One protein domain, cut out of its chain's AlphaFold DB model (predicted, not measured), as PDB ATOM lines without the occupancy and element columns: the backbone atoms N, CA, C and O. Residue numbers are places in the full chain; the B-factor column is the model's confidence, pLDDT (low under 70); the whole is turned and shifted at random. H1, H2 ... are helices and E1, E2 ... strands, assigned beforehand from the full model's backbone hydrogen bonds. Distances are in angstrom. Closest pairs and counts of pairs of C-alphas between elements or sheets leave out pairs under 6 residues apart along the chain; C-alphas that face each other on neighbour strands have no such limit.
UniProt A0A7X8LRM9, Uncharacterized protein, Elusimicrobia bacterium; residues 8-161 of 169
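AT A GLANCE: This is residues 8 to 161 of the 169 residues of an uncharacterized protein of Elusimicrobia bacterium (UniProt A0A7X8LRM9). One antiparallel sheet of eight strands, E1 to E8, is curled like part of a barrel and left open between E1 and E8, with the short helix H1 inside the curl. The small helix H2 and the long link of residues 18 to 38 lie beyond one end of the sheet and add to the length. The printed part has 154 residues, in the order E1 E2 E3 H1 H2 E4 E5 E6 E7 E8, and is mostly strand. It is compact, with a radius of gyration of the C-alphas of 17.0 A, yet elongated, spanning 52 by 32 by 28 A.

HOW THE PARTS SIT: Begin at edge strand E1, residues 8 to 17, whose antiparallel neighbour is E2, residues 39 to 53; N 9 and O 47 are 2.9 A apart. E2 bends by 59 degrees at residue 44. Next look at E3, residues 56 to 65, where N 48 of E2 and O 60 are 2.8 A apart. E1 E2 E3 form a meander, each strand the antiparallel neighbour of the one before. H1, residues 67 to 74, is on the sheet, which curls round it; its closest C-alphas to E2 are those of Val 67 and Leu 41, 5.1 A apart. In H1, 1 of 4 O i to N i+4 pairs and 4 of 5 O i to N i+3 pairs are within hydrogen-bond range; in H2, residues 80 to 85, every O i to N i+4 pair is. H2 is not on the sheet, and H1 and H2 are apart. E4, residues 97 to 108, is beside E3, with N 61 and O 100 2.7 A apart. A second meander runs on through E5, residues 111 to 120, E6, residues 128 to 133, E7, residues 141 to 149, and edge strand E8, residues 152 to 160. Its N and O pairs include N 117 and O 101 at 2.7 A, N 131 and O 116 at 2.7 A, N 128 and O 148 at 2.7 A, and N 145 and O 156 at 2.8 A. E1 and E8 are apart.

IN THESE COORDINATES: Find C-alpha 8 at (80.760, 14.820, -4.995); from there E1 runs 28.0 A. E2, the longest strand by residues, covers 40.0 A, E3 29.3 A and H1 12.6 A. E4 starts at C-alpha 97, (67.066, 9.581, 6.712), and runs 33.9 A; E5 covers 28.9 A, and E7 and E8 25.3 A each. E8 ends at C-alpha 160, (78.491, 27.290, 16.417).

THE WHOLE: The C-alphas of Thr 30 and Asp 54 are the two farthest apart, 53.9 A. The printed part has no cut; the long links are E1 to E2 and H2 to E4. Mean pLDDT of the printed part is 79.1, with 33 residues under 70, among them 19 to 38 and 135 to 140.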
ATOM      1  N   LEU A   8      81.433  15.837  -5.794       89.19
ATOM      2  CA  LEU A   8      80.760  14.820  -4.995       89.19
ATOM      3  C   LEU A   8      81.604  14.537  -3.758       89.19
ATOM      4  O   LEU A   8      82.818  14.368  -3.861       89.19
ATOM      5  N   ALA A   9      80.958  14.466  -2.602       88.75
ATOM      6  CA  ALA A   9      81.577  14.032  -1.363       88.75
ATOM      7  C   ALA A   9      80.667  13.026  -0.659       88.75
ATOM      8  O   ALA A   9      79.445  13.152  -0.688       88.75
ATOM      9  N   ALA A  10      81.268  12.031  -0.021       90.00
ATOM     10  CA  ALA A  10      80.575  11.083   0.835       90.00
ATOM     11  C   ALA A  10      81.391  10.872   2.110       90.00
ATOM     12  O   ALA A  10      82.619  10.973   2.085       90.00
ATOM     13  N   GLY A  11      80.718  10.603   3.222       88.81
ATOM     14  CA  GLY A  11      81.375  10.458   4.514       88.81
ATOM     15  C   GLY A  11      80.447   9.932   5.597       88.81
ATOM     16  O   GLY A  11      79.290   9.602   5.343       88.81
ATOM     17  N   ALA A  12      80.975   9.858   6.815       86.31
ATOM     18  CA  ALA A  12      80.217   9.540   8.014       86.31
ATOM     19  C   ALA A  12      80.341  10.684   9.023       86.31
ATOM     20  O   ALA A  12      81.393  11.314   9.143       86.31
ATOM     21  N   LEU A  13      79.260  10.939   9.745       85.50
ATOM     22  CA  LEU A  13      79.143  11.942  10.787       85.50
ATOM     23  C   LEU A  13      78.765  11.242  12.090       85.50
ATOM     24  O   LEU A  13      77.789  10.497  12.131       85.50
ATOM     25  N   GLY A  14      79.539  11.496  13.142       84.00
ATOM     26  CA  GLY A  14      79.217  11.115  14.512       84.00
ATOM     27  C   GLY A  14      78.972  12.365  15.348       84.00
ATOM     28  O   GLY A  14      79.750  13.315  15.276       84.00
ATOM     29  N   MET A  15      77.907  12.368  16.138       82.25
ATOM     30  CA  MET A  15      77.518  13.479  16.994       82.25
ATOM     31  C   MET A  15      77.234  12.968  18.402       82.25
ATOM     32  O   MET A  15      76.517  11.988  18.592       82.25
ATOM     33  N   PHE A  16      77.808  13.647  19.389       81.56
ATOM     34  CA  PHE A  16      77.505  13.435  20.797       81.56
ATOM     35  C   PHE A  16      76.685  14.621  21.268       81.56
ATOM     36  O   PHE A  16      77.155  15.756  21.206       81.56
ATOM     37  N   THR A  17      75.469  14.361  21.727       76.50
ATOM     38  CA  THR A  17      74.629  15.397  22.323       76.50
ATOM     39  C   THR A  17      74.658  15.229  23.833       76.50
ATOM     40  O   THR A  17      74.471  14.134  24.363       76.50
ATOM     41  N   VAL A  18      74.978  16.316  24.533       74.62
ATOM     42  CA  VAL A  18      74.903  16.376  25.992       74.62
ATOM     43  C   VAL A  18      73.713  17.246  26.322       74.62
ATOM     44  O   VAL A  18      73.657  18.407  25.919       74.62
ATOM     45  N   ARG A  19      72.754  16.664  27.031       66.38
ATOM     46  CA  ARG A  19      71.509  17.323  27.377       66.38
ATOM     47  C   ARG A  19      71.416  17.440  28.891       66.38
ATOM     48  O   ARG A  19      71.323  16.435  29.586       66.38
ATOM     49  N   ASP A  20      71.457  18.675  29.381       58.06
ATOM     50  CA  ASP A  20      71.411  18.969  30.820       58.06
ATOM     51  C   ASP A  20      69.989  18.834  31.401       58.06
ATOM     52  O   ASP A  20      69.799  18.600  32.589       58.06
ATOM     53  N   SER A  21      68.953  18.889  30.557       56.41
ATOM     54  CA  SER A  21      67.566  18.696  30.989       56.41
ATOM     55  C   SER A  21      66.738  17.957  29.947       56.41
ATOM     56  O   SER A  21      66.740  18.336  28.774       56.41
ATOM     57  N   GLY A  22      65.983  16.939  30.372       56.81
ATOM     58  CA  GLY A  22      64.995  16.267  29.526       56.81
ATOM     59  C   GLY A  22      63.998  17.243  28.888       56.81
ATOM     60  O   GLY A  22      63.819  18.368  29.351       56.81
ATOM     61  N   GLN A  23      63.374  16.822  27.789       55.81
ATOM     62  CA  GLN A  23      62.365  17.617  27.083       55.81
ATOM     63  C   GLN A  23      61.200  17.933  28.045       55.81
ATOM     64  O   GLN A  23      60.663  16.993  28.645       55.81
ATOM     65  N   PRO A  24      60.837  19.213  28.254       53.59
ATOM     66  CA  PRO A  24      59.751  19.564  29.160       53.59
ATOM     67  C   PRO A  24      58.441  18.939  28.671       53.59
ATOM     68  O   PRO A  24      58.171  18.861  27.473       53.59
ATOM     69  N   LYS A  25      57.643  18.419  29.609       52.53
ATOM     70  CA  LYS A  25      56.338  17.820  29.311       52.53
ATOM     71  C   LYS A  25      55.263  18.895  29.425       52.53
ATOM     72  O   LYS A  25      55.222  19.592  30.434       52.53
ATOM     73  N   LEU A  26      54.368  18.962  28.437       54.78
ATOM     74  CA  LEU A  26      53.292  19.961  28.377       54.78
ATOM     75  C   LEU A  26      52.380  19.961  29.626       54.78
ATOM     76  O   LEU A  26      51.923  21.018  30.042       54.78
ATOM     77  N   ASP A  27      52.180  18.801  30.261       51.12
ATOM     78  CA  ASP A  27      51.250  18.631  31.392       51.12
ATOM     79  C   ASP A  27      51.876  18.801  32.788       51.12
ATOM     80  O   ASP A  27      51.198  18.601  33.798       51.12
ATOM     81  N   ASN A  28      53.169  19.131  32.903       50.03
ATOM     82  CA  ASN A  28      53.792  19.291  34.219       50.03
ATOM     83  C   ASN A  28      54.910  20.356  34.202       50.03
ATOM     84  O   ASN A  28      56.045  20.035  33.849       50.03
ATOM     85  N   PRO A  29      54.634  21.611  34.623       52.31
ATOM     86  CA  PRO A  29      55.640  22.679  34.694       52.31
ATOM     87  C   PRO A  29      56.664  22.461  35.821       52.31
ATOM     88  O   PRO A  29      57.641  23.202  35.940       52.31
ATOM     89  N   THR A  30      56.465  21.439  36.660       46.41
ATOM     90  CA  THR A  30      57.441  21.011  37.658       46.41
ATOM     91  C   THR A  30      58.579  20.286  36.945       46.41
ATOM     92  O   THR A  30      58.469  19.111  36.598       46.41
ATOM     93  N   VAL A  31      59.673  21.006  36.699       44.59
ATOM     94  CA  VAL A  31      60.880  20.497  36.045       44.59
ATOM     95  C   VAL A  31      61.539  19.433  36.933       44.59
ATOM     96  O   VAL A  31      62.459  19.712  37.697       44.59
ATOM     97  N   GLN A  32      61.082  18.183  36.854       40.09
ATOM     98  CA  GLN A  32      61.925  17.062  37.247       40.09
ATOM     99  C   GLN A  32      62.982  16.908  36.161       40.09
ATOM    100  O   GLN A  32      62.756  16.289  35.121       40.09
ATOM    101  N   VAL A  33      64.135  17.527  36.415       40.19
ATOM    102  CA  VAL A  33      65.356  17.358  35.635       40.19
ATOM    103  C   VAL A  33      65.811  15.914  35.818       40.19
ATOM    104  O   VAL A  33      66.602  15.592  36.699       40.19
ATOM    105  N   ASN A  34      65.260  15.008  35.018       41.00
ATOM    106  CA  ASN A  34      65.857  13.697  34.865       41.00
ATOM    107  C   ASN A  34      66.956  13.857  33.812       41.00
ATOM    108  O   ASN A  34      66.669  13.906  32.613       41.00
ATOM    109  N   VAL A  35      68.192  14.052  34.277       44.09
ATOM    110  CA  VAL A  35      69.392  14.090  33.433       44.09
ATOM    111  C   VAL A  35      69.577  12.683  32.888       44.09
ATOM    112  O   VAL A  35      70.189  11.834  33.530       44.09
ATOM    113  N   ASN A  36      68.968  12.402  31.741       44.03
ATOM    114  CA  ASN A  36      69.027  11.082  31.146       44.03
ATOM    115  C   ASN A  36      69.692  11.156  29.775       44.03
ATOM    116  O   ASN A  36      69.125  11.677  28.823       44.03
ATOM    117  N   SER A  37      70.879  10.549  29.753       53.81
ATOM    118  CA  SER A  37      71.625  10.021  28.616       53.81
ATOM    119  C   SER A  37      72.194  11.019  27.604       53.81
ATOM    120  O   SER A  37      71.496  11.735  26.900       53.81
ATOM    121  N   THR A  38      73.519  10.974  27.478       62.44
ATOM    122  CA  THR A  38      74.240  11.400  26.279       62.44
ATOM    123  C   THR A  38      73.751  10.578  25.087       62.44
ATOM    124  O   THR A  38      73.952   9.359  25.079       62.44
ATOM    125  N   ASP A  39      73.187  11.212  24.058       70.81
ATOM    126  CA  ASP A  39      72.820  10.495  22.837       70.81
ATOM    127  C   ASP A  39      73.992  10.492  21.855       70.81
ATOM    128  O   ASP A  39      74.614  11.523  21.566       70.81
ATOM    129  N   LYS A  40      74.297   9.297  21.345       77.06
ATOM    130  CA  LYS A  40      75.277   9.081  20.279       77.06
ATOM    131  C   LYS A  40      74.520   8.935  18.971       77.06
ATOM    132  O   LYS A  40      73.827   7.940  18.767       77.06
ATOM    133  N   LEU A  41      74.678   9.904  18.086       82.69
ATOM    134  CA  LEU A  41      74.063   9.898  16.769       82.69
ATOM    135  C   LEU A  41      75.134   9.625  15.718       82.69
ATOM    136  O   LEU A  41      76.247  10.142  15.805       82.69
ATOM    137  N   ALA A  42      74.819   8.774  14.750       86.25
ATOM    138  CA  ALA A  42      75.742   8.398  13.692       86.25
ATOM    139  C   ALA A  42      74.990   8.263  12.372       86.25
ATOM    140  O   ALA A  42      73.946   7.612  12.310       86.25
ATOM    141  N   SER A  43      75.540   8.857  11.316       89.62
ATOM    142  CA  SER A  43      74.956   8.817   9.978       89.62
ATOM    143  C   SER A  43      76.022   8.790   8.898       89.62
ATOM    144  O   SER A  43      77.085   9.384   9.047       89.62
ATOM    145  N   ALA A  44      75.716   8.145   7.780       90.31
ATOM    146  CA  ALA A  44      76.449   8.298   6.533       90.31
ATOM    147  C   ALA A  44      75.758   9.353   5.663       90.31
ATOM    148  O   ALA A  44      74.538   9.510   5.721       90.31
ATOM    149  N   TYR A  45      76.524  10.082   4.859       92.00
ATOM    150  CA  TYR A  45      75.981  11.082   3.949       92.00
ATOM    151  C   TYR A  45      76.679  11.054   2.596       92.00
ATOM    152  O   TYR A  45      77.851  10.695   2.477       92.00
ATOM    153  N   VAL A  46      75.944  11.498   1.584       92.12
ATOM    154  CA  VAL A  46      76.451  11.847   0.262       92.12
ATOM    155  C   VAL A  46      75.947  13.239  -0.090       92.12
ATOM    156  O   VAL A  46      74.794  13.573   0.169       92.12
ATOM    157  N   VAL A  47      76.810  14.070  -0.659       93.62
ATOM    158  CA  VAL A  47      76.481  15.432  -1.068       93.62
ATOM    159  C   VAL A  47      77.091  15.731  -2.427       93.62
ATOM    160  O   VAL A  47      78.242  15.400  -2.713       93.62
ATOM    161  N   ALA A  48      76.291  16.365  -3.269       92.12
ATOM    162  CA  ALA A  48      76.679  16.923  -4.541       92.12
ATOM    163  C   ALA A  48      76.633  18.444  -4.454       92.12
ATOM    164  O   ALA A  48      75.634  19.027  -4.037       92.12
ATOM    165  N   SER A  49      77.705  19.085  -4.897       92.25
ATOM    166  CA  SER A  49      77.845  20.533  -4.885       92.25
ATOM    167  C   SER A  49      78.199  21.030  -6.276       92.25
ATOM    168  O   SER A  49      79.076  20.484  -6.949       92.25
ATOM    169  N   LYS A  50      77.532  22.092  -6.723       90.38
ATOM    170  CA  LYS A  50      77.793  22.712  -8.018       90.38
ATOM    171  C   LYS A  50      77.847  24.221  -7.896       90.38
ATOM    172  O   LYS A  50      76.915  24.870  -7.427       90.38
ATOM    173  N   LYS A  51      78.938  24.788  -8.401       89.12
ATOM    174  CA  LYS A  51      79.064  26.224  -8.616       89.12
ATOM    175  C   LYS A  51      78.230  26.610  -9.840       89.12
ATOM    176  O   LYS A  51      78.475  26.110 -10.934       89.12
ATOM    177  N   TRP A  52      77.227  27.464  -9.649       85.06
ATOM    178  CA  TRP A  52      76.385  27.968 -10.742       85.06
ATOM    179  C   TRP A  52      76.940  29.272 -11.317       85.06
ATOM    180  O   TRP A  52      76.991  29.453 -12.528       85.06
ATOM    181  N   THR A  53      77.409  30.170 -10.448       85.81
ATOM    182  CA  THR A  53      78.133  31.397 -10.825       85.81
ATOM    183  C   THR A  53      79.321  31.601  -9.886       85.81
ATOM    184  O   THR A  53      79.446  30.903  -8.882       85.81
ATOM    185  N   ASP A  54      80.150  32.617 -10.132       84.06
ATOM    186  CA  ASP A  54      81.211  33.029  -9.198       84.06
ATOM    187  C   ASP A  54      80.723  33.414  -7.800       84.06
ATOM    188  O   ASP A  54      81.523  33.448  -6.868       84.06
ATOM    189  N   LYS A  55      79.417  33.641  -7.635       87.75
ATOM    190  CA  LYS A  55      78.807  34.053  -6.370       87.75
ATOM    191  C   LYS A  55      77.878  33.011  -5.757       87.75
ATOM    192  O   LYS A  55      77.485  33.201  -4.615       87.75
ATOM    193  N   PHE A  56      77.500  31.959  -6.484       89.62
ATOM    194  CA  PHE A  56      76.489  30.999  -6.030       89.62
ATOM    195  C   PHE A  56      76.983  29.562  -6.159       89.62
ATOM    196  O   PHE A  56      77.312  29.105  -7.260       89.62
ATOM    197  N   ILE A  57      76.974  28.849  -5.037       90.50
ATOM    198  CA  ILE A  57      77.249  27.415  -4.952       90.50
ATOM    199  C   ILE A  57      75.998  26.742  -4.404       90.50
ATOM    200  O   ILE A  57      75.503  27.123  -3.350       90.50
ATOM    201  N   PHE A  58      75.498  25.747  -5.123       93.50
ATOM    202  CA  PHE A  58      74.357  24.941  -4.718       93.50
ATOM    203  C   PHE A  58      74.845  23.606  -4.181       93.50
ATOM    204  O   PHE A  58      75.777  23.026  -4.740       93.50
ATOM    205  N   THR A  59      74.200  23.115  -3.134       93.62
ATOM    206  CA  THR A  59      74.488  21.822  -2.521       93.62
ATOM    207  C   THR A  59      73.197  21.030  -2.376       93.62
ATOM    208  O   THR A  59      72.148  21.580  -2.050       93.62
ATOM    209  N   LEU A  60      73.263  19.731  -2.632       95.19
ATOM    210  CA  LEU A  60      72.168  18.798  -2.416       95.19
ATOM    211  C   LEU A  60      72.757  17.488  -1.924       95.19
ATOM    212  O   LEU A  60      73.690  16.959  -2.523       95.19
ATOM    213  N   GLY A  61      72.216  16.961  -0.843       93.69
ATOM    214  CA  GLY A  61      72.699  15.755  -0.218       93.69
ATOM    215  C   GLY A  61      71.589  14.931   0.398       93.69
ATOM    216  O   GLY A  61      70.441  15.351   0.550       93.69
ATOM    217  N   TYR A  62      71.975  13.713   0.727       94.19
ATOM    218  CA  TYR A  62      71.145  12.756   1.418       94.19
ATOM    219  C   TYR A  62      71.970  12.101   2.513       94.19
ATOM    220  O   TYR A  62      73.162  11.828   2.345       94.19
ATOM    221  N   MET A  63      71.326  11.871   3.642       92.38
ATOM    222  CA  MET A  63      71.913  11.279   4.826       92.38
ATOM    223  C   MET A  63      71.044  10.121   5.297       92.38
ATOM    224  O   MET A  63      69.817  10.210   5.264       92.38
ATOM    225  N   GLU A  64      71.689   9.068   5.787       92.31
ATOM    226  CA  GLU A  64      71.041   7.924   6.419       92.31
ATOM    227  C   GLU A  64      71.716   7.607   7.760       92.31
ATOM    228  O   GLU A  64      72.942   7.571   7.862       92.31
ATOM    229  N   GLY A  65      70.920   7.426   8.810       88.25
ATOM    230  CA  GLY A  65      71.342   7.139  10.181       88.25
ATOM    231  C   GLY A  65      70.499   7.902  11.201       88.25
ATOM    232  O   GLY A  65      69.386   8.305  10.892       88.25
ATOM    233  N   SER A  66      71.024   8.110  12.407       86.12
ATOM    234  CA  SER A  66      70.272   8.700  13.526       86.12
ATOM    235  C   SER A  66      70.490  10.199  13.733       86.12
ATOM    236  O   SER A  66      69.844  10.801  14.580       86.12
ATOM    237  N   VAL A  67      71.364  10.854  12.963       84.06
ATOM    238  CA  VAL A  67      71.538  12.318  13.050       84.06
ATOM    239  C   VAL A  67      70.240  13.115  12.830       84.06
ATOM    240  O   VAL A  67      70.073  14.105  13.544       84.06
ATOM    241  N   PRO A  68      69.293  12.728  11.946       84.81
ATOM    242  CA  PRO A  68      68.041  13.472  11.779       84.81
ATOM    243  C   PRO A  68      67.184  13.535  13.054       84.81
ATOM    244  O   PRO A  68      66.384  14.458  13.203       84.81
ATOM    245  N   ASP A  69      67.402  12.623  14.008       83.31
ATOM    246  CA  ASP A  69      66.704  12.595  15.298       83.31
ATOM    247  C   ASP A  69      67.083  13.769  16.219       83.31
ATOM    248  O   ASP A  69      66.482  13.933  17.279       83.31
ATOM    249  N   ILE A  70      68.024  14.637  15.823       81.81
ATOM    250  CA  ILE A  70      68.252  15.913  16.516       81.81
ATOM    251  C   ILE A  70      67.117  16.917  16.282       81.81
ATOM    252  O   ILE A  70      66.821  17.713  17.166       81.81
ATOM    253  N   MET A  71      66.451  16.892  15.123       82.19
ATOM    254  CA  MET A  71      65.411  17.871  14.781       82.19
ATOM    255  C   MET A  71      64.232  17.906  15.761       82.19
ATOM    256  O   MET A  71      63.883  19.007  16.189       82.19
ATOM    257  N   PRO A  72      63.657  16.775  16.211       75.62
ATOM    258  CA  PRO A  72      62.646  16.812  17.262       75.62
ATOM    259  C   PRO A  72      63.179  17.329  18.599       75.62
ATOM    260  O   PRO A  72      62.385  17.758  19.423       75.62
ATOM    261  N   GLN A  73      64.494  17.315  18.846       76.75
ATOM    262  CA  GLN A  73      65.074  17.865  20.076       76.75
ATOM    263  C   GLN A  73      65.109  19.398  20.082       76.75
ATOM    264  O   GLN A  73      65.206  19.986  21.159       76.75
ATOM    265  N   LEU A  74      65.015  20.030  18.908       78.81
ATOM    266  CA  LEU A  74      65.050  21.485  18.745       78.81
ATOM    267  C   LEU A  74      63.714  22.168  19.072       78.81
ATOM    268  O   LEU A  74      63.696  23.381  19.251       78.81
ATOM    269  N   SER A  75      62.619  21.409  19.153       78.19
ATOM    270  CA  SER A  75      61.279  21.922  19.452       78.19
ATOM    271  C   SER A  75      60.623  21.133  20.583       78.19
ATOM    272  O   SER A  75      60.772  19.916  20.695       78.19
ATOM    273  N   GLU A  76      59.846  21.817  21.416       73.62
ATOM    274  CA  GLU A  76      58.992  21.175  22.424       73.62
ATOM    275  C   GLU A  76      57.734  20.553  21.790       73.62
ATOM    276  O   GLU A  76      57.181  19.573  22.302       73.62
ATOM    277  N   TYR A  77      57.323  21.055  20.623       74.25
ATOM    278  CA  TYR A  77      56.120  20.628  19.906       74.25
ATOM    279  C   TYR A  77      56.318  19.368  19.058       74.25
ATOM    280  O   TYR A  77      55.346  18.762  18.615       74.25
ATOM    281  N   LEU A  78      57.569  18.936  18.887       74.00
ATOM    282  CA  LEU A  78      57.933  17.674  18.236       74.00
ATOM    283  C   LEU A  78      58.209  16.541  19.241       74.00
ATOM    284  O   LEU A  78      58.648  15.452  18.863       74.00
ATOM    285  N   THR A  79      57.945  16.778  20.533       73.50
ATOM    286  CA  THR A  79      58.016  15.742  21.574       73.50
ATOM    287  C   THR A  79      56.970  14.654  21.348       73.50
ATOM    288  O   THR A  79      55.871  14.924  20.875       73.50
ATOM    289  N   ALA A  80      57.242  13.424  21.797       70.19
ATOM    290  CA  ALA A  80      56.250  12.343  21.757       70.19
ATOM    291  C   ALA A  80      54.927  12.707  22.471       70.19
ATOM    292  O   ALA A  80      53.862  12.249  22.074       70.19
ATOM    293  N   ALA A  81      54.983  13.550  23.511       65.94
ATOM    294  CA  ALA A  81      53.791  14.040  24.204       65.94
ATOM    295  C   ALA A  81      53.005  15.063  23.364       65.94
ATOM    296  O   ALA A  81      51.782  14.970  23.285       65.94
ATOM    297  N   ALA A  82      53.689  16.003  22.705       68.31
ATOM    298  CA  ALA A  82      53.052  16.975  21.819       68.31
ATOM    299  C   ALA A  82      52.510  16.333  20.532       68.31
ATOM    300  O   ALA A  82      51.463  16.741  20.040       68.31
ATOM    301  N   MET A  83      53.158  15.280  20.027       73.62
ATOM    302  CA  MET A  83      52.673  14.527  18.868       73.62
ATOM    303  C   MET A  83      51.312  13.871  19.132       73.62
ATOM    304  O   MET A  83      50.426  13.970  18.290       73.62
ATOM    305  N   THR A  84      51.098  13.307  20.325       72.06
ATOM    306  CA  THR A  84      49.780  12.814  20.768       72.06
ATOM    307  C   THR A  84      48.722  13.930  20.725       72.06
ATOM    308  O   THR A  84      47.637  13.761  20.180       72.06
ATOM    309  N   LEU A  85      49.053  15.135  21.202       69.56
ATOM    310  CA  LEU A  85      48.129  16.282  21.166       69.56
ATOM    311  C   LEU A  85      47.829  16.783  19.742       69.56
ATOM    312  O   LEU A  85      46.759  17.340  19.503       69.56
ATOM    313  N   ASN A  86      48.739  16.544  18.797       67.25
ATOM    314  CA  ASN A  86      48.585  16.871  17.378       67.25
ATOM    315  C   ASN A  86      47.956  15.729  16.551       67.25
ATOM    316  O   ASN A  86      47.994  15.768  15.324       67.25
ATOM    317  N   GLY A  87      47.366  14.710  17.192       69.44
ATOM    318  CA  GLY A  87      46.677  13.608  16.506       69.44
ATOM    319  C   GLY A  87      47.605  12.517  15.958       69.44
ATOM    320  O   GLY A  87      47.180  11.694  15.147       69.44
ATOM    321  N   HIS A  88      48.860  12.493  16.407       69.56
ATOM    322  CA  HIS A  88      49.875  11.495  16.074       69.56
ATOM    323  C   HIS A  88      50.183  10.593  17.283       69.56
ATOM    324  O   HIS A  88      51.334  10.448  17.705       69.56
ATOM    325  N   ASP A  89      49.143   9.980  17.853       70.38
ATOM    326  CA  ASP A  89      49.235   9.151  19.060       70.38
ATOM    327  C   ASP A  89      50.255   8.013  18.918       70.38
ATOM    328  O   ASP A  89      50.227   7.216  17.976       70.38
ATOM    329  N   GLY A  90      51.169   7.924  19.890       66.81
ATOM    330  CA  GLY A  90      52.188   6.872  19.950       66.81
ATOM    331  C   GLY A  90      53.304   6.992  18.906       66.81
ATOM    332  O   GLY A  90      54.148   6.097  18.826       66.81
ATOM    333  N   GLN A  91      53.343   8.073  18.122       74.06
ATOM    334  CA  GLN A  91      54.391   8.317  17.133       74.06
ATOM    335  C   GLN A  91      55.510   9.194  17.712       74.06
ATOM    336  O   GLN A  91      55.273  10.137  18.464       74.06
ATOM    337  N   GLN A  92      56.754   8.891  17.336       74.62
ATOM    338  CA  GLN A  92      57.908   9.749  17.602       74.62
ATOM    339  C   GLN A  92      58.314  10.454  16.309       74.62
ATOM    340  O   GLN A  92      58.342   9.831  15.248       74.62
ATOM    341  N   CYS A  93      58.652  11.743  16.398       74.94
ATOM    342  CA  CYS A  93      59.152  12.546  15.280       74.94
ATOM    343  C   CYS A  93      60.628  12.203  14.967       74.94
ATOM    344  O   CYS A  93      61.507  13.054  14.951       74.94
ATOM    345  N   THR A  94      60.916  10.917  14.780       82.19
ATOM    346  CA  THR A  94      62.245  10.386  14.453       82.19
ATOM    347  C   THR A  94      62.313  10.032  12.978       82.19
ATOM    348  O   THR A  94      61.313   9.609  12.391       82.19
ATOM    349  N   SER A  95      63.494  10.131  12.384       82.94
ATOM    350  CA  SER A  95      63.726   9.652  11.028       82.94
ATOM    351  C   SER A  95      65.124   9.082  10.875       82.94
ATOM    352  O   SER A  95      66.111   9.634  11.347       82.94
ATOM    353  N   ARG A  96      65.203   7.983  10.124       86.31
ATOM    354  CA  ARG A  96      66.473   7.358   9.756       86.31
ATOM    355  C   ARG A  96      67.125   7.979   8.532       86.31
ATOM    356  O   ARG A  96      68.207   7.547   8.150       86.31
ATOM    357  N   SER A  97      66.484   8.944   7.881       90.81
ATOM    358  CA  SER A  97      67.066   9.581   6.712       90.81
ATOM    359  C   SER A  97      66.658  11.030   6.548       90.81
ATOM    360  O   SER A  97      65.623  11.485   7.018       90.81
ATOM    361  N   MET A  98      67.502  11.793   5.868       93.81
ATOM    362  CA  MET A  98      67.299  13.219   5.687       93.81
ATOM    363  C   MET A  98      67.827  13.650   4.334       93.81
ATOM    364  O   MET A  98      68.988  13.419   4.003       93.81
ATOM    365  N   ALA A  99      66.969  14.314   3.570       94.38
ATOM    366  CA  ALA A  99      67.411  15.111   2.445       94.38
ATOM    367  C   ALA A  99      67.831  16.477   2.979       94.38
ATOM    368  O   ALA A  99      67.130  17.075   3.798       94.38
ATOM    369  N   PHE A 100      68.968  16.971   2.519       94.56
ATOM    370  CA  PHE A 100      69.434  18.304   2.865       94.56
ATOM    371  C   PHE A 100      69.983  19.002   1.632       94.56
ATOM    372  O   PHE A 100      70.415  18.369   0.674       94.56
ATOM    373  N   GLY A 101      69.958  20.320   1.621       94.81
ATOM    374  CA  GLY A 101      70.457  21.089   0.495       94.81
ATOM    375  C   GLY A 101      70.571  22.550   0.846       94.81
ATOM    376  O   GLY A 101      70.017  23.003   1.837       94.81
ATOM    377  N   GLY A 102      71.305  23.301   0.045       93.62
ATOM    378  CA  GLY A 102      71.581  24.678   0.383       93.62
ATOM    379  C   GLY A 102      72.159  25.487  -0.752       93.62
ATOM    380  O   GLY A 102      72.477  24.994  -1.837       93.62
ATOM    381  N   ILE A 103      72.263  26.776  -0.474       93.50
ATOM    382  CA  ILE A 103      72.830  27.778  -1.354       93.50
ATOM    383  C   ILE A 103      73.831  28.569  -0.533       93.50
ATOM    384  O   ILE A 103      73.477  29.198   0.462       93.50
ATOM    385  N   ILE A 104      75.077  28.574  -0.982       91.12
ATOM    386  CA  ILE A 104      76.093  29.498  -0.500       91.12
ATOM    387  C   ILE A 104      76.112  30.673  -1.467       91.12
ATOM    388  O   ILE A 104      76.408  30.517  -2.657       91.12
ATOM    389  N   TRP A 105      75.805  31.851  -0.943       89.75
ATOM    390  CA  TRP A 105      75.967  33.119  -1.623       89.75
ATOM    391  C   TRP A 105      77.233  33.818  -1.125       89.75
ATOM    392  O   TRP A 105      77.430  34.028   0.069       89.75
ATOM    393  N   LEU A 106      78.099  34.196  -2.062       87.88
ATOM    394  CA  LEU A 106      79.361  34.890  -1.827       87.88
ATOM    395  C   LEU A 106      79.246  36.334  -2.347       87.88
ATOM    396  O   LEU A 106      79.737  36.635  -3.439       87.88
ATOM    397  N   PRO A 107      78.590  37.257  -1.610       83.50
ATOM    398  CA  PRO A 107      78.605  38.676  -1.961       83.50
ATOM    399  C   PRO A 107      80.038  39.229  -1.967       83.50
ATOM    400  O   PRO A 107      80.366  40.079  -2.797       83.50
ATOM    401  N   ARG A 108      80.894  38.705  -1.079       80.50
ATOM    402  CA  ARG A 108      82.353  38.848  -1.105       80.50
ATOM    403  C   ARG A 108      83.019  37.518  -0.721       80.50
ATOM    404  O   ARG A 108      82.401  36.748   0.015       80.50
ATOM    405  N   PRO A 109      84.264  37.252  -1.161       74.06
ATOM    406  CA  PRO A 109      84.975  36.014  -0.824       74.06
ATOM    407  C   PRO A 109      85.161  35.779   0.684       74.06
ATOM    408  O   PRO A 109      85.253  34.636   1.114       74.06
ATOM    409  N   ASP A 110      85.197  36.846   1.485       74.56
ATOM    410  CA  ASP A 110      85.379  36.828   2.942       74.56
ATOM    411  C   ASP A 110      84.064  36.737   3.737       74.56
ATOM    412  O   ASP A 110      84.094  36.605   4.959       74.56
ATOM    413  N   ARG A 111      82.904  36.832   3.071       78.69
ATOM    414  CA  ARG A 111      81.584  36.926   3.719       78.69
ATOM    415  C   ARG A 111      80.573  35.990   3.061       78.69
ATOM    416  O   ARG A 111      79.693  36.469   2.345       78.69
ATOM    417  N   PRO A 112      80.698  34.670   3.268       83.75
ATOM    418  CA  PRO A 112      79.685  33.728   2.824       83.75
ATOM    419  C   PRO A 112      78.400  33.910   3.635       83.75
ATOM    420  O   PRO A 112      78.435  33.966   4.863       83.75
ATOM    421  N   ILE A 113      77.275  33.976   2.930       87.75
ATOM    422  CA  ILE A 113      75.935  33.825   3.494       87.75
ATOM    423  C   ILE A 113      75.414  32.492   2.982       87.75
ATOM    424  O   ILE A 113      75.393  32.267   1.773       87.75
ATOM    425  N   THR A 114      74.993  31.617   3.883       88.88
ATOM    426  CA  THR A 114      74.522  30.284   3.504       88.88
ATOM    427  C   THR A 114      73.085  30.108   3.943       88.88
ATOM    428  O   THR A 114      72.747  30.412   5.081       88.88
ATOM    429  N   LEU A 115      72.255  29.600   3.039       92.44
ATOM    430  CA  LEU A 115      70.944  29.061   3.358       92.44
ATOM    431  C   LEU A 115      71.016  27.543   3.223       92.44
ATOM    432  O   LEU A 115      71.365  27.052   2.154       92.44
ATOM    433  N   GLU A 116      70.672  26.813   4.271       93.50
ATOM    434  CA  GLU A 116      70.570  25.356   4.272       93.50
ATOM    435  C   GLU A 116      69.145  24.936   4.635       93.50
ATOM    436  O   GLU A 116      68.446  25.603   5.390       93.50
ATOM    437  N   ILE A 117      68.689  23.841   4.045       93.88
ATOM    438  CA  ILE A 117      67.395  23.226   4.280       93.88
ATOM    439  C   ILE A 117      67.664  21.776   4.643       93.88
ATOM    440  O   ILE A 117      68.330  21.063   3.893       93.88
ATOM    441  N   MET A 118      67.109  21.335   5.761       93.31
ATOM    442  CA  MET A 118      67.134  19.954   6.218       93.31
ATOM    443  C   MET A 118      65.707  19.432   6.341       93.31
ATOM    444  O   MET A 118      64.852  20.059   6.965       93.31
ATOM    445  N   ALA A 119      65.449  18.283   5.723       93.62
ATOM    446  CA  ALA A 119      64.141  17.651   5.669       93.62
ATOM    447  C   ALA A 119      64.274  16.143   5.956       93.62
ATOM    448  O   ALA A 119      64.568  15.360   5.039       93.62
ATOM    449  N   PRO A 120      64.074  15.715   7.213       91.69
ATOM    450  CA  PRO A 120      63.948  14.316   7.584       91.69
ATOM    451  C   PRO A 120      62.818  13.657   6.799       91.69
ATOM    452  O   PRO A 120      61.724  14.204   6.663       91.69
ATOM    453  N   GLN A 121      63.082  12.481   6.246       90.38
ATOM    454  CA  GLN A 121      62.135  11.779   5.388       90.38
ATOM    455  C   GLN A 121      61.309  10.801   6.224       90.38
ATOM    456  O   GLN A 121      61.854  10.006   6.988       90.38
ATOM    457  N   GLY A 122      59.984  10.859   6.105       83.62
ATOM    458  CA  GLY A 122      59.086   9.949   6.825       83.62
ATOM    459  C   GLY A 122      58.953  10.207   8.332       83.62
ATOM    460  O   GLY A 122      58.320   9.401   9.006       83.62
ATOM    461  N   ALA A 123      59.505  11.308   8.858       84.81
ATOM    462  CA  ALA A 123      59.226  11.741  10.227       84.81
ATOM    463  C   ALA A 123      57.761  12.215  10.346       84.81
ATOM    464  O   ALA A 123      57.340  13.080   9.566       84.81
ATOM    465  N   PRO A 124      56.990  11.700  11.321       82.06
ATOM    466  CA  PRO A 124      55.700  12.264  11.713       82.06
ATOM    467  C   PRO A 124      55.813  13.768  11.999       82.06
ATOM    468  O   PRO A 124      56.779  14.195  12.624       82.06
ATOM    469  N   GLY A 125      54.862  14.576  11.524       81.25
ATOM    470  CA  GLY A 125      54.911  16.041  11.634       81.25
ATOM    471  C   GLY A 125      55.784  16.752  10.589       81.25
ATOM    472  O   GLY A 125      55.920  17.969  10.646       81.25
ATOM    473  N   SER A 126      56.400  16.010   9.656       87.94
ATOM    474  CA  SER A 126      57.174  16.524   8.509       87.94
ATOM    475  C   SER A 126      58.071  17.739   8.820       87.94
ATOM    476  O   SER A 126      57.989  18.762   8.128       87.94
ATOM    477  N   PRO A 127      58.936  17.665   9.854       89.62
ATOM    478  CA  PRO A 127      59.747  18.802  10.254       89.62
ATOM    479  C   PRO A 127      60.694  19.222   9.125       89.62
ATOM    480  O   PRO A 127      61.314  18.393   8.463       89.62
ATOM    481  N   LYS A 128      60.833  20.524   8.907       92.62
ATOM    482  CA  LYS A 128      61.750  21.126   7.937       92.62
ATOM    483  C   LYS A 128      62.477  22.266   8.613       92.62
ATOM    484  O   LYS A 128      61.851  23.205   9.094       92.62
ATOM    485  N   LEU A 129      63.796  22.178   8.637       92.25
ATOM    486  CA  LEU A 129      64.654  23.176   9.250       92.25
ATOM    487  C   LEU A 129      65.318  23.995   8.151       92.25
ATOM    488  O   LEU A 129      65.936  23.442   7.245       92.25
ATOM    489  N   PHE A 130      65.172  25.308   8.239       93.12
ATOM    490  CA  PHE A 130      65.766  26.283   7.340       93.12
ATOM    491  C   PHE A 130      66.793  27.081   8.124       93.12
ATOM    492  O   PHE A 130      66.437  27.808   9.041       93.12
ATOM    493  N   ASN A 131      68.050  26.963   7.747       91.69
ATOM    494  CA  ASN A 131      69.196  27.499   8.454       91.69
ATOM    495  C   ASN A 131      69.813  28.641   7.663       91.69
ATOM    496  O   ASN A 131      70.289  28.446   6.544       91.69
ATOM    497  N   LEU A 132      69.824  29.838   8.239       90.62
ATOM    498  CA  LEU A 132      70.493  30.999   7.674       90.62
ATOM    499  C   LEU A 132      71.785  31.266   8.439       90.62
ATOM    500  O   LEU A 132      71.783  31.849   9.525       90.62
ATOM    501  N   HIS A 133      72.905  30.890   7.833       87.44
ATOM    502  CA  HIS A 133      74.228  31.194   8.351       87.44
ATOM    503  C   HIS A 133      74.631  32.596   7.888       87.44
ATOM    504  O   HIS A 133      74.874  32.835   6.700       87.44
ATOM    505  N   LEU A 134      74.733  33.528   8.836       78.31
ATOM    506  CA  LEU A 134      75.052  34.936   8.565       78.31
ATOM    507  C   LEU A 134      76.565  35.221   8.521       78.31
ATOM    508  O   LEU A 134      76.989  36.377   8.464       78.31
ATOM    509  N   GLY A 135      77.384  34.167   8.497       66.38
ATOM    510  CA  GLY A 135      78.836  34.263   8.402       66.38
ATOM    511  C   GLY A 135      79.475  34.976   9.598       66.38
ATOM    512  O   GLY A 135      78.873  35.149  10.656       66.38
ATOM    513  N   SER A 136      80.727  35.398   9.425       59.12
ATOM    514  CA  SER A 136      81.596  35.978  10.460       59.12
ATOM    515  C   SER A 136      81.207  37.392  10.922       59.12
ATOM    516  O   SER A 136      82.071  38.124  11.408       59.12
ATOM    517  N   LEU A 137      79.930  37.790  10.818       52.50
ATOM    518  CA  LEU A 137      79.458  39.143  11.140       52.50
ATOM    519  C   LEU A 137      79.829  39.590  12.577       52.50
ATOM    520  O   LEU A 137      79.841  40.785  12.850       52.50
ATOM    521  N   LEU A 138      80.200  38.652  13.464       52.94
ATOM    522  CA  LEU A 138      80.684  38.895  14.830       52.94
ATOM    523  C   LEU A 138      81.926  38.063  15.245       52.94
ATOM    524  O   LEU A 138      82.134  37.850  16.433       52.94
ATOM    525  N   HIS A 139      82.749  37.543  14.319       59.47
ATOM    526  CA  HIS A 139      83.788  36.506  14.590       59.47
ATOM    527  C   HIS A 139      83.258  35.177  15.184       59.47
ATOM    528  O   HIS A 139      83.996  34.198  15.264       59.47
ATOM    529  N   MET A 140      81.978  35.118  15.550       60.91
ATOM    530  CA  MET A 140      81.226  33.927  15.930       60.91
ATOM    531  C   MET A 140      80.339  33.492  14.762       60.91
ATOM    532  O   MET A 140      79.764  34.341  14.078       60.91
ATOM    533  N   ASN A 141      80.203  32.182  14.545       73.12
ATOM    534  CA  ASN A 141      79.252  31.659  13.565       73.12
ATOM    535  C   ASN A 141      77.861  31.676  14.200       73.12
ATOM    536  O   ASN A 141      77.523  30.790  14.990       73.12
ATOM    537  N   PHE A 142      77.108  32.729  13.899       79.81
ATOM    538  CA  PHE A 142      75.713  32.863  14.289       79.81
ATOM    539  C   PHE A 142      74.804  32.384  13.162       79.81
ATOM    540  O   PHE A 142      75.031  32.674  11.982       79.81
ATOM    541  N   GLU A 143      73.764  31.667  13.554       85.69
ATOM    542  CA  GLU A 143      72.797  31.079  12.651       85.69
ATOM    543  C   GLU A 143      71.389  31.313  13.182       85.69
ATOM    544  O   GLU A 143      71.114  31.140  14.370       85.69
ATOM    545  N   VAL A 144      70.508  31.742  12.283       88.50
ATOM    546  CA  VAL A 144      69.078  31.842  12.563       88.50
ATOM    547  C   VAL A 144      68.405  30.696  11.847       88.50
ATOM    548  O   VAL A 144      68.529  30.580  10.627       88.50
ATOM    549  N   SER A 145      67.673  29.889  12.598       90.75
ATOM    550  CA  SER A 145      66.997  28.724  12.058       90.75
ATOM    551  C   SER A 145      65.498  28.841  12.223       90.75
ATOM    552  O   SER A 145      64.994  29.218  13.275       90.75
ATOM    553  N   TYR A 146      64.777  28.513  11.166       92.38
ATOM    554  CA  TYR A 146      63.330  28.433  11.149       92.38
ATOM    555  C   TYR A 146      62.944  26.968  11.003       92.38
ATOM    556  O   TYR A 146      63.254  26.335   9.995       92.38
ATOM    557  N   LEU A 147      62.304  26.417  12.026       91.25
ATOM    558  CA  LEU A 147      61.834  25.044  12.057       91.25
ATOM    559  C   LEU A 147      60.329  25.047  11.813       91.25
ATOM    560  O   LEU A 147      59.571  25.565  12.620       91.25
ATOM    561  N   ASN A 148      59.887  24.466  10.707       92.06
ATOM    562  CA  ASN A 148      58.474  24.301  10.392       92.06
ATOM    563  C   ASN A 148      58.073  22.835  10.522       92.06
ATOM    564  O   ASN A 148      58.837  21.960  10.131       92.06
ATOM    565  N   PHE A 149      56.882  22.574  11.041       88.62
ATOM    566  CA  PHE A 149      56.314  21.236  11.168       88.62
ATOM    567  C   PHE A 149      54.788  21.306  11.077       88.62
ATOM    568  O   PHE A 149      54.188  22.380  11.176       88.62
ATOM    569  N   ASP A 150      54.147  20.161  10.880       83.50
ATOM    570  CA  ASP A 150      52.693  20.072  10.854       83.50
ATOM    571  C   ASP A 150      52.152  20.433  12.245       83.50
ATOM    572  O   ASP A 150      52.392  19.736  13.228       83.50
ATOM    573  N   GLY A 151      51.462  21.570  12.331       77.88
ATOM    574  CA  GLY A 151      50.947  22.118  13.589       77.88
ATOM    575  C   GLY A 151      51.658  23.379  14.086       77.88
ATOM    576  O   GLY A 151      51.156  24.002  15.019       77.88
ATOM    577  N   GLY A 152      52.761  23.822  13.463       85.00
ATOM    578  CA  GLY A 152      53.405  25.065  13.888       85.00
ATOM    579  C   GLY A 152      54.761  25.393  13.267       85.00
ATOM    580  O   GLY A 152      55.176  24.880  12.224       85.00
ATOM    581  N   TRP A 153      55.437  26.338  13.910       89.00
ATOM    582  CA  TRP A 153      56.795  26.732  13.577       89.00
ATOM    583  C   TRP A 153      57.509  27.288  14.807       89.00
ATOM    584  O   TRP A 153      56.878  27.918  15.650       89.00
ATOM    585  N   ASP A 154      58.825  27.107  14.846       86.62
ATOM    586  CA  ASP A 154      59.723  27.678  15.842       86.62
ATOM    587  C   ASP A 154      60.840  28.477  15.164       86.62
ATOM    588  O   ASP A 154      61.325  28.130  14.082       86.62
ATOM    589  N   LEU A 155      61.269  29.554  15.821       90.12
ATOM    590  CA  LEU A 155      62.447  30.324  15.439       90.12
ATOM    591  C   LEU A 155      63.548  30.090  16.474       90.12
ATOM    592  O   LEU A 155      63.352  30.310  17.667       90.12
ATOM    593  N   LEU A 156      64.714  29.669  16.004       87.88
ATOM    594  CA  LEU A 156      65.846  29.255  16.820       87.88
ATOM    595  C   LEU A 156      67.049  30.148  16.505       87.88
ATOM    596  O   LEU A 156      67.313  30.483  15.350       87.88
ATOM    597  N   GLY A 157      67.799  30.522  17.538       85.50
ATOM    598  CA  GLY A 157      69.115  31.141  17.394       85.50
ATOM    599  C   GLY A 157      70.190  30.143  17.796       85.50
ATOM    600  O   GLY A 157      70.174  29.654  18.925       85.50
ATOM    601  N   MET A 158      71.122  29.841  16.895       81.38
ATOM    602  CA  MET A 158      72.187  28.870  17.135       81.38
ATOM    603  C   MET A 158      73.565  29.528  17.072       81.38
ATOM    604  O   MET A 158      73.849  30.381  16.227       81.38
ATOM    605  N   PHE A 159      74.443  29.096  17.977       80.25
ATOM    606  CA  PHE A 159      75.841  29.509  18.025       80.25
ATOM    607  C   PHE A 159      76.729  28.298  17.778       80.25
ATOM    608  O   PHE A 159      76.673  27.319  18.521       80.25
ATOM    609  N   GLN A 160      77.575  28.373  16.751       73.56
ATOM    610  CA  GLN A 160      78.491  27.290  16.417       73.56
ATOM    611  C   GLN A 160      79.945  27.674  16.705       73.56
ATOM    612  O   GLN A 160      80.547  28.524  16.041       73.56
ATOM    613  N   PHE A 161      80.546  26.961  17.655       71.50
ATOM    614  CA  PHE A 161      81.981  27.009  17.918       71.50
ATOM    615  C   PHE A 161      82.670  25.932  17.085       71.50
ATOM    616  O   PHE A 161      82.576  24.744  17.384       71.50
TER     617      PHE A 161